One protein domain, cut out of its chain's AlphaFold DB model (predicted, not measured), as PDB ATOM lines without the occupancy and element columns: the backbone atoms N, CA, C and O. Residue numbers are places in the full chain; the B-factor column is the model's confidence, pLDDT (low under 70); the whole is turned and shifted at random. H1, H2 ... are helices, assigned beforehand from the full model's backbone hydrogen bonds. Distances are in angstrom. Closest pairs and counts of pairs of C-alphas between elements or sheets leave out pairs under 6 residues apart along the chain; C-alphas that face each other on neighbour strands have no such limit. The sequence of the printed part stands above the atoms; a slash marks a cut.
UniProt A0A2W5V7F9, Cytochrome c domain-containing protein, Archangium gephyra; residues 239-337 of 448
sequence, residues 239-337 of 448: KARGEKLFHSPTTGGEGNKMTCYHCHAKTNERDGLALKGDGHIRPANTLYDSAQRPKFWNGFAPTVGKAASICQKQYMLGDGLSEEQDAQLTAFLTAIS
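This is residues 239 to 337 of the 448 residues of the protein "Cytochrome c domain-containing protein" of Archangium gephyra (UniProt A0A2W5V7F9). A domain of little regular structure: H1 and H3 pack on H4 at large angles, and long loops with the short H2 make up the rest. The printed part has 99 residues with four named helices, H1 to H4 in chain order, and no named strand; the class is all helix, with 37 residues in named elements. It is compact, radius of gyration of the C-alphas 12.8 A, spanning 34 by 32 by 25 A.

H1, residues 239 to 246, touches H4, residues 323 to 335, only just about perpendicular at 71 degrees; their closest C-alphas, Lys 239 and Phe 332, are 4.0 A apart. H2, residues 260 to 263, is close to H1 but not clearly touching, C-alphas 246 and 260 being closest at 5.1 A. H3, residues 304 to 315, touches H4 with residues 304 to 309 alone, at a steep tilt of 62 degrees, opposite ways; the closest C-alphas, Gly 305 and Asp 326, are 4.6 A apart. H1 and H3 are apart. Every O i to N i+4 pair is within hydrogen-bond range in H1, H3 and H4; H2 is too short for one.

H1 begins at C-alpha 239 (21.629, -50.946, 13.509). H3 is 16.1 A long. H4, 18.2 A long, ends at C-alpha 335 (17.075, -50.223, 8.429).

The farthest C-alphas, Glu 254 and Asp 271, are 36.4 A apart. The printed part has no cut. The links H1 to H2 and H2 to H3 are long, with 13 and 40 residues. Residues 271 and 297 to 300 have pLDDT under 70.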
ATOM      1  N   LYS A 239      23.035 -50.517  13.560       96.06
ATOM      2  CA  LYS A 239      21.629 -50.946  13.509       96.06
ATOM      3  C   LYS A 239      21.315 -52.021  14.553       96.06
ATOM      4  O   LYS A 239      20.249 -51.962  15.167       96.06
ATOM      5  N   ALA A 240      22.229 -52.959  14.814       95.69
ATOM      6  CA  ALA A 240      22.065 -53.937  15.888       95.69
ATOM      7  C   ALA A 240      22.123 -53.276  17.275       95.69
ATOM      8  O   ALA A 240      21.298 -53.582  18.139       95.69
ATOM      9  N   ARG A 241      23.039 -52.323  17.490       96.56
ATOM     10  CA  ARG A 241      23.108 -51.524  18.726       96.56
ATOM     11  C   ARG A 241      21.873 -50.648  18.913       96.56
ATOM     12  O   ARG A 241      21.307 -50.630  20.003       96.56
ATOM     13  N   GLY A 242      21.386 -50.015  17.848       96.12
ATOM     14  CA  GLY A 242      20.144 -49.245  17.865       96.12
ATOM     15  C   GLY A 242      18.926 -50.093  18.221       96.12
ATOM     16  O   GLY A 242      18.089 -49.673  19.019       96.12
ATOM     17  N   GLU A 243      18.848 -51.327  17.712       95.50
ATOM     18  CA  GLU A 243      17.792 -52.260  18.103       95.50
ATOM     19  C   GLU A 243      17.906 -52.667  19.580       95.50
ATOM     20  O   GLU A 243      16.894 -52.710  20.285       95.50
ATOM     21  N   LYS A 244      19.118 -52.933  20.086       94.56
ATOM     22  CA  LYS A 244      19.346 -53.194  21.520       94.56
ATOM     23  C   LYS A 244      18.898 -52.007  22.371       94.56
ATOM     24  O   LYS A 244      18.159 -52.210  23.334       94.56
ATOM     25  N   LEU A 245      19.244 -50.782  21.974       93.62
ATOM     26  CA  LEU A 245      18.843 -49.552  22.658       93.62
ATOM     27  C   LEU A 245      17.317 -49.356  22.663       93.62
ATOM     28  O   LEU A 245      16.737 -49.012  23.693       93.62
ATOM     29  N   PHE A 246      16.643 -49.663  21.552       93.50
ATOM     30  CA  PHE A 246      15.182 -49.603  21.433       93.50
ATOM     31  C   PHE A 246      14.451 -50.507  22.451       93.50
ATOM     32  O   PHE A 246      13.339 -50.191  22.888       93.50
ATOM     33  N   HIS A 247      15.087 -51.602  22.878       90.56
ATOM     34  CA  HIS A 247      14.560 -52.509  23.902       90.56
ATOM     35  C   HIS A 247      15.223 -52.338  25.275       90.56
ATOM     36  O   HIS A 247      14.885 -53.086  26.194       90.56
ATOM     37  N   SER A 248      16.146 -51.389  25.443       90.12
ATOM     38  CA  SER A 248      16.919 -51.280  26.676       90.12
ATOM     39  C   SER A 248      16.140 -50.555  27.780       90.12
ATOM     40  O   SER A 248      15.671 -49.437  27.556       90.12
ATOM     41  N   PRO A 249      16.039 -51.129  28.997       84.19
ATOM     42  CA  PRO A 249      15.470 -50.447  30.162       84.19
ATOM     43  C   PRO A 249      16.341 -49.292  30.671       84.19
ATOM     44  O   PRO A 249      15.876 -48.521  31.499       84.19
ATOM     45  N   THR A 250      17.581 -49.163  30.188       84.69
ATOM     46  CA  THR A 250      18.485 -48.051  30.522       84.69
ATOM     47  C   THR A 250      18.268 -46.819  29.645       84.69
ATOM     48  O   THR A 250      18.964 -45.825  29.809       84.69
ATOM     49  N   THR A 251      17.351 -46.890  28.674       84.94
ATOM     50  CA  THR A 251      17.039 -45.760  27.790       84.94
ATOM     51  C   THR A 251      16.211 -44.696  28.510       84.94
ATOM     52  O   THR A 251      16.295 -43.523  28.154       84.94
ATOM     53  N   GLY A 252      15.408 -45.074  29.508       83.50
ATOM     54  CA  GLY A 252      14.735 -44.118  30.386       83.50
ATOM     55  C   GLY A 252      15.706 -43.487  31.385       83.50
ATOM     56  O   GLY A 252      16.734 -44.075  31.713       83.50
ATOM     57  N   GLY A 253      15.382 -42.286  31.861       81.19
ATOM     58  CA  GLY A 253      16.128 -41.675  32.960       81.19
ATOM     59  C   GLY A 253      15.774 -42.282  34.315       81.19
ATOM     60  O   GLY A 253      15.052 -43.281  34.411       81.19
ATOM     61  N   GLU A 254      16.303 -41.692  35.384       81.56
ATOM     62  CA  GLU A 254      16.218 -42.264  36.728       81.56
ATOM     63  C   GLU A 254      14.767 -42.572  37.145       81.56
ATOM     64  O   GLU A 254      13.841 -41.783  36.954       81.56
ATOM     65  N   GLY A 255      14.548 -43.776  37.682       76.12
ATOM     66  CA  GLY A 255      13.218 -44.244  38.077       76.12
ATOM     67  C   GLY A 255      12.304 -44.667  36.919       76.12
ATOM     68  O   GLY A 255      11.188 -45.121  37.178       76.12
ATOM     69  N   ASN A 256      12.751 -44.593  35.659       78.94
ATOM     70  CA  ASN A 256      11.986 -45.030  34.493       78.94
ATOM     71  C   ASN A 256      12.640 -46.217  33.776       78.94
ATOM     72  O   ASN A 256      13.661 -46.079  33.115       78.94
ATOM     73  N   LYS A 257      11.999 -47.387  33.849       78.88
ATOM     74  CA  LYS A 257      12.460 -48.618  33.177       78.88
ATOM     75  C   LYS A 257      11.732 -48.905  31.859       78.88
ATOM     76  O   LYS A 257      11.832 -50.014  31.330       78.88
ATOM     77  N   MET A 258      10.947 -47.951  31.357       81.38
ATOM     78  CA  MET A 258      10.271 -48.079  30.070       81.38
ATOM     79  C   MET A 258      11.293 -48.072  28.936       81.38
ATOM     80  O   MET A 258      12.356 -47.464  29.022       81.38
ATOM     81  N   THR A 259      10.939 -48.740  27.844       88.69
ATOM     82  CA  THR A 259      11.758 -48.815  26.626       88.69
ATOM     83  C   THR A 259      10.918 -48.350  25.453       88.69
ATOM     84  O   THR A 259       9.686 -48.384  25.523       88.69
ATOM     85  N   CYS A 260      11.552 -47.958  24.350       91.00
ATOM     86  CA  CYS A 260      10.822 -47.559  23.152       91.00
ATOM     87  C   CYS A 260       9.868 -48.674  22.677       91.00
ATOM     88  O   CYS A 260       8.745 -48.380  22.267       91.00
ATOM     89  N   TYR A 261      10.256 -49.946  22.836       89.62
ATOM     90  CA  TYR A 261       9.427 -51.109  22.498       89.62
ATOM     91  C   TYR A 261       8.143 -51.253  23.325       89.62
ATOM     92  O   TYR A 261       7.182 -51.865  22.864       89.62
ATOM     93  N   HIS A 262       8.077 -50.690  24.534       87.06
ATOM     94  CA  HIS A 262       6.829 -50.688  25.303       87.06
ATOM     95  C   HIS A 262       5.789 -49.732  24.696       87.06
ATOM     96  O   HIS A 262       4.588 -49.946  24.858       87.06
ATOM     97  N   CYS A 263       6.238 -48.701  23.972       88.25
ATOM     98  CA  CYS A 263       5.377 -47.679  23.377       88.25
ATOM     99  C   CYS A 263       5.141 -47.886  21.881       88.25
ATOM    100  O   CYS A 263       4.066 -47.547  21.391       88.25
ATOM    101  N   HIS A 264       6.113 -48.453  21.169       91.69
ATOM    102  CA  HIS A 264       6.107 -48.585  19.720       91.69
ATOM    103  C   HIS A 264       6.375 -50.020  19.270       91.69
ATOM    104  O   HIS A 264       7.261 -50.703  19.782       91.69
ATOM    105  N   ALA A 265       5.651 -50.455  18.241       89.88
ATOM    106  CA  ALA A 265       6.046 -51.617  17.460       89.88
ATOM    107  C   ALA A 265       7.241 -51.272  16.550       89.88
ATOM    108  O   ALA A 265       7.387 -50.130  16.111       89.88
ATOM    109  N   LYS A 266       8.073 -52.276  16.246       89.62
ATOM    110  CA  LYS A 266       9.130 -52.206  15.214       89.62
ATOM    111  C   LYS A 266       8.762 -52.946  13.922       89.62
ATOM    112  O   LYS A 266       9.552 -52.996  12.990       89.62
ATOM    113  N   THR A 267       7.595 -53.583  13.894       86.31
ATOM    114  CA  THR A 267       7.123 -54.428  12.795       86.31
ATOM    115  C   THR A 267       6.155 -53.672  11.896       86.31
ATOM    116  O   THR A 267       5.517 -52.704  12.319       86.31
ATOM    117  N   ASN A 268       6.006 -54.153  10.664       85.69
ATOM    118  CA  ASN A 268       4.955 -53.706   9.763       85.69
ATOM    119  C   ASN A 268       3.579 -54.087  10.344       85.69
ATOM    120  O   ASN A 268       3.285 -55.268  10.505       85.69
ATOM    121  N   GLU A 269       2.758 -53.090  10.675       85.50
ATOM    122  CA  GLU A 269       1.421 -53.278  11.265       85.50
ATOM    123  C   GLU A 269       0.296 -53.310  10.206       85.50
ATOM    124  O   GLU A 269      -0.878 -53.363  10.567       85.50
ATOM    125  N   ARG A 270       0.619 -53.290   8.898       79.19
ATOM    126  CA  ARG A 270      -0.385 -53.325   7.810       79.19
ATOM    127  C   ARG A 270      -1.282 -54.573   7.853       79.19
ATOM    128  O   ARG A 270      -2.443 -54.484   7.474       79.19
ATOM    129  N   ASP A 271      -0.772 -55.685   8.384       68.81
ATOM    130  CA  ASP A 271      -1.504 -56.957   8.512       68.81
ATOM    131  C   ASP A 271      -2.123 -57.164   9.909       68.81
ATOM    132  O   ASP A 271      -2.674 -58.227  10.200       68.81
ATOM    133  N   GLY A 272      -2.007 -56.176  10.804       80.38
ATOM    134  CA  GLY A 272      -2.550 -56.239  12.159       80.38
ATOM    135  C   GLY A 272      -1.706 -55.510  13.204       80.38
ATOM    136  O   GLY A 272      -0.482 -55.426  13.111       80.38
ATOM    137  N   LEU A 273      -2.383 -55.001  14.238       82.12
ATOM    138  CA  LEU A 273      -1.774 -54.183  15.294       82.12
ATOM    139  C   LEU A 273      -1.165 -54.995  16.446       82.12
ATOM    140  O   LEU A 273      -0.270 -54.513  17.138       82.12
ATOM    141  N   ALA A 274      -1.687 -56.196  16.704       79.69
ATOM    142  CA  ALA A 274      -1.202 -57.043  17.787       79.69
ATOM    143  C   ALA A 274       0.110 -57.714  17.373       79.69
ATOM    144  O   ALA A 274       0.184 -58.363  16.326       79.69
ATOM    145  N   LEU A 275       1.145 -57.586  18.204       75.88
ATOM    146  CA  LEU A 275       2.436 -58.184  17.892       75.88
ATOM    147  C   LEU A 275       2.376 -59.708  18.005       75.88
ATOM    148  O   LEU A 275       2.047 -60.269  19.053       75.88
ATOM    149  N   LYS A 276       2.756 -60.389  16.919       70.12
ATOM    150  CA  LYS A 276       2.976 -61.838  16.921       70.12
ATOM    151  C   LYS A 276       4.108 -62.154  17.905       70.12
ATOM    152  O   LYS A 276       5.225 -61.677  17.729       70.12
ATOM    153  N   GLY A 277       3.806 -62.931  18.942       73.31
ATOM    154  CA  GLY A 277       4.752 -63.312  19.994       73.31
ATOM    155  C   GLY A 277       4.248 -62.953  21.387       73.31
ATOM    156  O   GLY A 277       4.083 -63.848  22.210       73.31
ATOM    157  N   ASP A 278       3.942 -61.674  21.631       75.31
ATOM    158  CA  ASP A 278       3.436 -61.230  22.938       75.31
ATOM    159  C   ASP A 278       1.925 -60.961  22.964       75.31
ATOM    160  O   ASP A 278       1.345 -60.949  24.046       75.31
ATOM    161  N   GLY A 279       1.268 -60.789  21.812       82.44
ATOM    162  CA  GLY A 279      -0.178 -60.577  21.722       82.44
ATOM    163  C   GLY A 279      -0.663 -59.212  22.221       82.44
ATOM    164  O   GLY A 279      -1.864 -59.051  22.433       82.44
ATOM    165  N   HIS A 280       0.233 -58.240  22.414       87.31
ATOM    166  CA  HIS A 280      -0.108 -56.907  22.909       87.31
ATOM    167  C   HIS A 280      -0.079 -55.859  21.792       87.31
ATOM    168  O   HIS A 280       0.701 -55.944  20.837       87.31
ATOM    169  N   ILE A 281      -0.894 -54.819  21.958       89.12
ATOM    170  CA  ILE A 281      -0.929 -53.648  21.079       89.12
ATOM    171  C   ILE A 281      -0.228 -52.494  21.786       89.12
ATOM    172  O   ILE A 281      -0.452 -52.236  22.968       89.12
ATOM    173  N   ARG A 282       0.654 -51.799  21.069       88.69
ATOM    174  CA  ARG A 282       1.412 -50.683  21.639       88.69
ATOM    175  C   ARG A 282       0.587 -49.389  21.637       88.69
ATOM    176  O   ARG A 282      -0.209 -49.175  20.732       88.69
ATOM    177  N   PRO A 283       0.763 -48.480  22.598       86.19
ATOM    178  CA  PRO A 283      -0.010 -47.239  22.626       86.19
ATOM    179  C   PRO A 283       0.251 -46.315  21.435       86.19
ATOM    180  O   PRO A 283      -0.685 -45.718  20.905       86.19
ATOM    181  N   ALA A 284       1.499 -46.227  20.974       87.06
ATOM    182  CA  ALA A 284       1.872 -45.383  19.852       87.06
ATOM    183  C   ALA A 284       1.957 -46.180  18.538       87.06
ATOM    184  O   ALA A 284       2.042 -47.412  18.526       87.06
ATOM    185  N   ASN A 285       1.924 -45.447  17.421       85.81
ATOM    186  CA  ASN A 285       2.064 -45.995  16.070       85.81
ATOM    187  C   ASN A 285       3.403 -46.724  15.896       85.81
ATOM    188  O   ASN A 285       4.404 -46.321  16.495       85.81
ATOM    189  N   THR A 286       3.451 -47.744  15.034       90.31
ATOM    190  CA  THR A 286       4.715 -48.398  14.667       90.31
ATOM    191  C   THR A 286       5.786 -47.410  14.187       90.31
ATOM    192  O   THR A 286       5.503 -46.376  13.557       90.31
ATOM    193  N   LEU A 287       7.040 -47.741  14.503       93.19
ATOM    194  CA  LEU A 287       8.217 -47.080  13.948       93.19
ATOM    195  C   LEU A 287       8.741 -47.752  12.671       93.19
ATOM    196  O   LEU A 287       9.688 -47.243  12.075       93.19
ATOM    197  N   TYR A 288       8.116 -48.838  12.217       91.81
ATOM    198  CA  TYR A 288       8.349 -49.366  10.874       91.81
ATOM    199  C   TYR A 288       8.018 -48.295   9.823       91.81
ATOM    200  O   TYR A 288       7.020 -47.584   9.963       91.81
ATOM    201  N   ASP A 289       8.871 -48.145   8.808       94.06
ATOM    202  CA  ASP A 289       8.815 -47.067   7.803       94.06
ATOM    203  C   ASP A 289       8.911 -45.628   8.370       94.06
ATOM    204  O   ASP A 289       8.821 -44.650   7.628       94.06
ATOM    205  N   SER A 290       9.137 -45.440   9.679       93.12
ATOM    206  CA  SER A 290       9.111 -44.099  10.276       93.12
ATOM    207  C   SER A 290      10.229 -43.189   9.790       93.12
ATOM    208  O   SER A 290       9.990 -41.990   9.684       93.12
ATOM    209  N   ALA A 291      11.402 -43.729   9.451       94.00
ATOM    210  CA  ALA A 291      12.527 -42.929   8.975       94.00
ATOM    211  C   ALA A 291      12.267 -42.287   7.598       94.00
ATOM    212  O   ALA A 291      12.950 -41.334   7.244       94.00
ATOM    213  N   GLN A 292      11.258 -42.762   6.858       93.06
ATOM    214  CA  GLN A 292      10.863 -42.228   5.549       93.06
ATOM    215  C   GLN A 292       9.718 -41.205   5.633       93.06
ATOM    216  O   GLN A 292       9.134 -40.836   4.613       93.06
ATOM    217  N   ARG A 293       9.337 -40.765   6.841       87.56
ATOM    218  CA  ARG A 293       8.333 -39.705   7.010       87.56
ATOM    219  C   ARG A 293       8.935 -38.342   6.643       87.56
ATOM    220  O   ARG A 293      10.090 -38.089   6.971       87.56
ATOM    221  N   PRO A 294       8.146 -37.424   6.054       82.88
ATOM    222  CA  PRO A 294       8.658 -36.136   5.577       82.88
ATOM    223  C   PRO A 294       9.080 -35.188   6.705       82.88
ATOM    224  O   PRO A 294       9.876 -34.279   6.485       82.88
ATOM    225  N   LYS A 295       8.533 -35.367   7.914       80.25
ATOM    226  CA  LYS A 295       8.854 -34.543   9.078       80.25
ATOM    227  C   LYS A 295       8.708 -35.320  10.378       80.25
ATOM    228  O   LYS A 295       7.821 -36.164  10.525       80.25
ATOM    229  N   PHE A 296       9.519 -34.946  11.360       78.06
ATOM    230  CA  PHE A 296       9.449 -35.458  12.722       78.06
ATOM    231  C   PHE A 296       9.116 -34.320  13.679       78.06
ATOM    232  O   PHE A 296       9.684 -33.235  13.568       78.06
ATOM    233  N   TRP A 297       8.177 -34.542  14.607       67.81
ATOM    234  CA  TRP A 297       7.727 -33.500  15.544       67.81
ATOM    235  C   TRP A 297       7.345 -32.188  14.842       67.81
ATOM    236  O   TRP A 297       7.807 -31.113  15.204       67.81
ATOM    237  N   ASN A 298       6.545 -32.300  13.779       61.31
ATOM    238  CA  ASN A 298       6.137 -31.170  12.941       61.31
ATOM    239  C   ASN A 298       7.313 -30.345  12.367       61.31
ATOM    240  O   ASN A 298       7.192 -29.142  12.171       61.31
ATOM    241  N   GLY A 299       8.449 -30.998  12.102       64.94
ATOM    242  CA  GLY A 299       9.650 -30.374  11.537       64.94
ATOM    243  C   GLY A 299      10.663 -29.897  12.579       64.94
ATOM    244  O   GLY A 299      11.736 -29.442  12.206       64.94
ATOM    245  N   PHE A 300      10.366 -30.029  13.875       68.75
ATOM    246  CA  PHE A 300      11.295 -29.642  14.939       68.75
ATOM    247  C   PHE A 300      12.499 -30.589  15.053       68.75
ATOM    248  O   PHE A 300      13.602 -30.159  15.379       68.75
ATOM    249  N   ALA A 301      12.300 -31.883  14.791       76.56
ATOM    250  CA  ALA A 301      13.384 -32.855  14.791       76.56
ATOM    251  C   ALA A 301      13.920 -33.060  13.365       76.56
ATOM    252  O   ALA A 301      13.152 -33.487  12.498       76.56
ATOM    253  N   PRO A 302      15.219 -32.818  13.116       77.12
ATOM    254  CA  PRO A 302      15.801 -32.960  11.782       77.12
ATOM    255  C   PRO A 302      16.004 -34.425  11.371       77.12
ATOM    256  O   PRO A 302      16.108 -34.722  10.186       77.12
ATOM    257  N   THR A 303      16.054 -35.350  12.333       87.69
ATOM    258  CA  THR A 303      16.223 -36.790  12.096       87.69
ATOM    259  C   THR A 303      15.290 -37.602  12.988       87.69
ATOM    260  O   THR A 303      14.788 -37.119  14.010       87.69
ATOM    261  N   VAL A 304      15.087 -38.869  12.626       88.44
ATOM    262  CA  VAL A 304      14.283 -39.802  13.423       88.44
ATOM    263  C   VAL A 304      14.915 -40.098  14.794       88.44
ATOM    264  O   VAL A 304      14.193 -40.244  15.780       88.44
ATOM    265  N   GLY A 305      16.245 -40.117  14.912       90.31
ATOM    266  CA  GLY A 305      16.903 -40.278  16.209       90.31
ATOM    267  C   GLY A 305      16.826 -39.016  17.084       90.31
ATOM    268  O   GLY A 305      16.515 -39.125  18.272       90.31
ATOM    269  N   LYS A 306      16.917 -37.803  16.513       87.25
ATOM    270  CA  LYS A 306      16.612 -36.558  17.253       87.25
ATOM    271  C   LYS A 306      15.156 -36.527  17.714       87.25
ATOM    272  O   LYS A 306      14.869 -36.078  18.824       87.25
ATOM    273  N   ALA A 307      14.241 -37.074  16.915       86.75
ATOM    274  CA  ALA A 307      12.850 -37.264  17.313       86.75
ATOM    275  C   ALA A 307      12.710 -38.215  18.513       86.75
ATOM    276  O   ALA A 307      11.899 -37.953  19.408       86.75
ATOM    277  N   ALA A 308      13.508 -39.288  18.553       91.62
ATOM    278  CA  ALA A 308      13.579 -40.205  19.687       91.62
ATOM    279  C   ALA A 308      14.197 -39.539  20.931       91.62
ATOM    280  O   ALA A 308      13.701 -39.749  22.033       91.62
ATOM    281  N   SER A 309      15.198 -38.669  20.760       88.81
ATOM    282  CA  SER A 309      15.813 -37.897  21.851       88.81
ATOM    283  C   SER A 309      14.809 -36.965  22.540       88.81
ATOM    284  O   SER A 309      14.676 -36.980  23.764       88.81
ATOM    285  N   ILE A 310      13.993 -36.243  21.763       82.06
ATOM    286  CA  ILE A 310      12.898 -35.418  22.306       82.06
ATOM    287  C   ILE A 310      11.874 -36.280  23.047       82.06
ATOM    288  O   ILE A 310      11.394 -35.894  24.111       82.06
ATOM    289  N   CYS A 311      11.536 -37.450  22.501       84.56
ATOM    290  CA  CYS A 311      10.607 -38.378  23.139       84.56
ATOM    291  C   CYS A 311      11.135 -38.860  24.497       84.56
ATOM    292  O   CYS A 311      10.411 -38.809  25.493       84.56
ATOM    293  N   GLN A 312      12.402 -39.271  24.550       88.31
ATOM    294  CA  GLN A 312      13.040 -39.756  25.771       88.31
ATOM    295  C   GLN A 312      13.049 -38.670  26.856       88.31
ATOM    296  O   GLN A 312      12.657 -38.937  27.997       88.31
ATOM    297  N   LYS A 313      13.343 -37.423  26.471       83.75
ATOM    298  CA  LYS A 313      13.264 -36.264  27.364       83.75
ATOM    299  C   LYS A 313      11.847 -35.967  27.859       83.75
ATOM    300  O   LYS A 313      11.628 -35.723  29.041       83.75
ATOM    301  N   GLN A 314      10.865 -36.004  26.964       76.94
ATOM    302  CA  GLN A 314       9.498 -35.585  27.275       76.94
ATOM    303  C   GLN A 314       8.693 -36.636  28.053       76.94
ATOM    304  O   GLN A 314       7.804 -36.278  28.828       76.94
ATOM    305  N   TYR A 315       8.961 -37.921  27.810       79.19
ATOM    306  CA  TYR A 315       8.100 -39.020  28.261       79.19
ATOM    307  C   TYR A 315       8.844 -40.123  29.010       79.19
ATOM    308  O   TYR A 315       8.205 -40.930  29.683       79.19
ATOM    309  N   MET A 316      10.176 -40.190  28.919       84.56
ATOM    310  CA  MET A 316      10.955 -41.268  29.535       84.56
ATOM    311  C   MET A 316      11.834 -40.817  30.707       84.56
ATOM    312  O   MET A 316      12.664 -41.600  31.157       84.56
ATOM    313  N   LEU A 317      11.613 -39.619  31.258       81.19
ATOM    314  CA  LEU A 317      12.405 -39.050  32.363       81.19
ATOM    315  C   LEU A 317      13.904 -38.877  32.068       81.19
ATOM    316  O   LEU A 317      14.678 -38.731  33.004       81.19
ATOM    317  N   GLY A 318      14.319 -38.914  30.800       84.88
ATOM    318  CA  GLY A 318      15.718 -38.713  30.417       84.88
ATOM    319  C   GLY A 318      16.063 -37.250  30.129       84.88
ATOM    320  O   GLY A 318      15.187 -36.390  30.073       84.88
ATOM    321  N   ASP A 319      17.340 -36.988  29.862       87.38
ATOM    322  CA  ASP A 319      17.837 -35.664  29.455       87.38
ATOM    323  C   ASP A 319      17.951 -35.493  27.930       87.38
ATOM    324  O   ASP A 319      18.273 -34.412  27.428       87.38
ATOM    325  N   GLY A 320      17.632 -36.545  27.178       89.19
ATOM    326  CA  GLY A 320      17.940 -36.705  25.764       89.19
ATOM    327  C   GLY A 320      18.890 -37.887  25.542       89.19
ATOM    328  O   GLY A 320      19.597 -38.336  26.446       89.19
ATOM    329  N   LEU A 321      18.892 -38.402  24.317       92.56
ATOM    330  CA  LEU A 321      19.865 -39.398  23.873       92.56
ATOM    331  C   LEU A 321      21.213 -38.725  23.585       92.56
ATOM    332  O   LEU A 321      21.235 -37.609  23.054       92.56
ATOM    333  N   SER A 322      22.316 -39.422  23.872       94.50
ATOM    334  CA  SER A 322      23.648 -39.011  23.412       94.50
ATOM    335  C   SER A 322      23.731 -39.024  21.880       94.50
ATOM    336  O   SER A 322      22.904 -39.641  21.206       94.50
ATOM    337  N   GLU A 323      24.738 -38.364  21.307       94.44
ATOM    338  CA  GLU A 323      24.943 -38.371  19.850       94.44
ATOM    339  C   GLU A 323      25.156 -39.785  19.298       94.44
ATOM    340  O   GLU A 323      24.614 -40.133  18.252       94.44
ATOM    341  N   GLU A 324      25.874 -40.628  20.041       95.62
ATOM    342  CA  GLU A 324      26.075 -42.032  19.689       95.62
ATOM    343  C   GLU A 324      24.750 -42.812  19.702       95.62
ATOM    344  O   GLU A 324      24.425 -43.522  18.751       95.62
ATOM    345  N   GLN A 325      23.948 -42.643  20.755       94.88
ATOM    346  CA  GLN A 325      22.644 -43.296  20.890       94.88
ATOM    347  C   GLN A 325      21.661 -42.859  19.793       94.88
ATOM    348  O   GLN A 325      20.919 -43.682  19.252       94.88
ATOM    349  N   ASP A 326      21.663 -41.571  19.456       94.56
ATOM    350  CA  ASP A 326      20.892 -40.977  18.363       94.56
ATOM    351  C   ASP A 326      21.289 -41.576  17.003       94.56
ATOM    352  O   ASP A 326      20.422 -42.023  16.244       94.56
ATOM    353  N   ALA A 327      22.592 -41.676  16.723       96.38
ATOM    354  CA  ALA A 327      23.105 -42.286  15.499       96.38
ATOM    355  C   ALA A 327      22.719 -43.771  15.388       96.38
ATOM    356  O   ALA A 327      22.203 -44.201  14.354       96.38
ATOM    357  N   GLN A 328      22.880 -44.542  16.468       97.06
ATOM    358  CA  GLN A 328      22.515 -45.962  16.517       97.06
ATOM    359  C   GLN A 328      21.009 -46.172  16.299       97.06
ATOM    360  O   GLN A 328      20.601 -46.994  15.474       97.06
ATOM    361  N   LEU A 329      20.153 -45.400  16.980       96.12
ATOM    362  CA  LEU A 329      18.703 -45.466  16.761       96.12
ATOM    363  C   LEU A 329      18.314 -45.018  15.353       96.12
ATOM    364  O   LEU A 329      17.443 -45.639  14.748       96.12
ATOM    365  N   THR A 330      18.967 -43.996  14.804       97.00
ATOM    366  CA  THR A 330      18.750 -43.573  13.416       97.00
ATOM    367  C   THR A 330      19.093 -44.703  12.444       97.00
ATOM    368  O   THR A 330      18.280 -45.009  11.570       97.00
ATOM    369  N   ALA A 331      20.232 -45.378  12.624       97.62
ATOM    370  CA  ALA A 331      20.642 -46.510  11.795       97.62
ATOM    371  C   ALA A 331      19.631 -47.664  11.860       97.62
ATOM    372  O   ALA A 331      19.216 -48.190  10.826       97.62
ATOM    373  N   PHE A 332      19.173 -48.019  13.064       97.75
ATOM    374  CA  PHE A 332      18.147 -49.043  13.259       97.75
ATOM    375  C   PHE A 332      16.815 -48.675  12.595       97.75
ATOM    376  O   PHE A 332      16.269 -49.465  11.824       97.75
ATOM    377  N   LEU A 333      16.294 -47.474  12.863       96.94
ATOM    378  CA  LEU A 333      15.003 -47.034  12.335       96.94
ATOM    379  C   LEU A 333      15.030 -46.893  10.814       96.94
ATOM    380  O   LEU A 333      14.052 -47.240  10.157       96.94
ATOM    381  N   THR A 334      16.158 -46.473  10.246       96.25
ATOM    382  CA  THR A 334      16.376 -46.467   8.794       96.25
ATOM    383  C   THR A 334      16.344 -47.883   8.227       96.25
ATOM    384  O   THR A 334      15.662 -48.133   7.237       96.25
ATOM    385  N   ALA A 335      17.009 -48.837   8.886       96.62
ATOM    386  CA  ALA A 335      17.075 -50.223   8.429       96.62
ATOM    387  C   ALA A 335      15.712 -50.944   8.435       96.62
ATOM    388  O   ALA A 335      15.512 -51.863   7.644       96.62
ATOM    389  N   ILE A 336      14.768 -50.527   9.287       94.00
ATOM    390  CA  ILE A 336      13.384 -51.041   9.301       94.00
ATOM    391  C   ILE A 336      12.398 -50.156   8.520       94.00
ATOM    392  O   ILE A 336      11.186 -50.300   8.682       94.00
ATOM    393  N   SER A 337      12.900 -49.225   7.705       95.19
ATOM    394  CA  SER A 337      12.075 -48.303   6.921       95.19
ATOM    395  C   SER A 337      12.324 -48.410   5.411       95.19
ATOM    396  O   SER A 337      12.816 -47.454   4.803       95.19
TER     397      SER A 337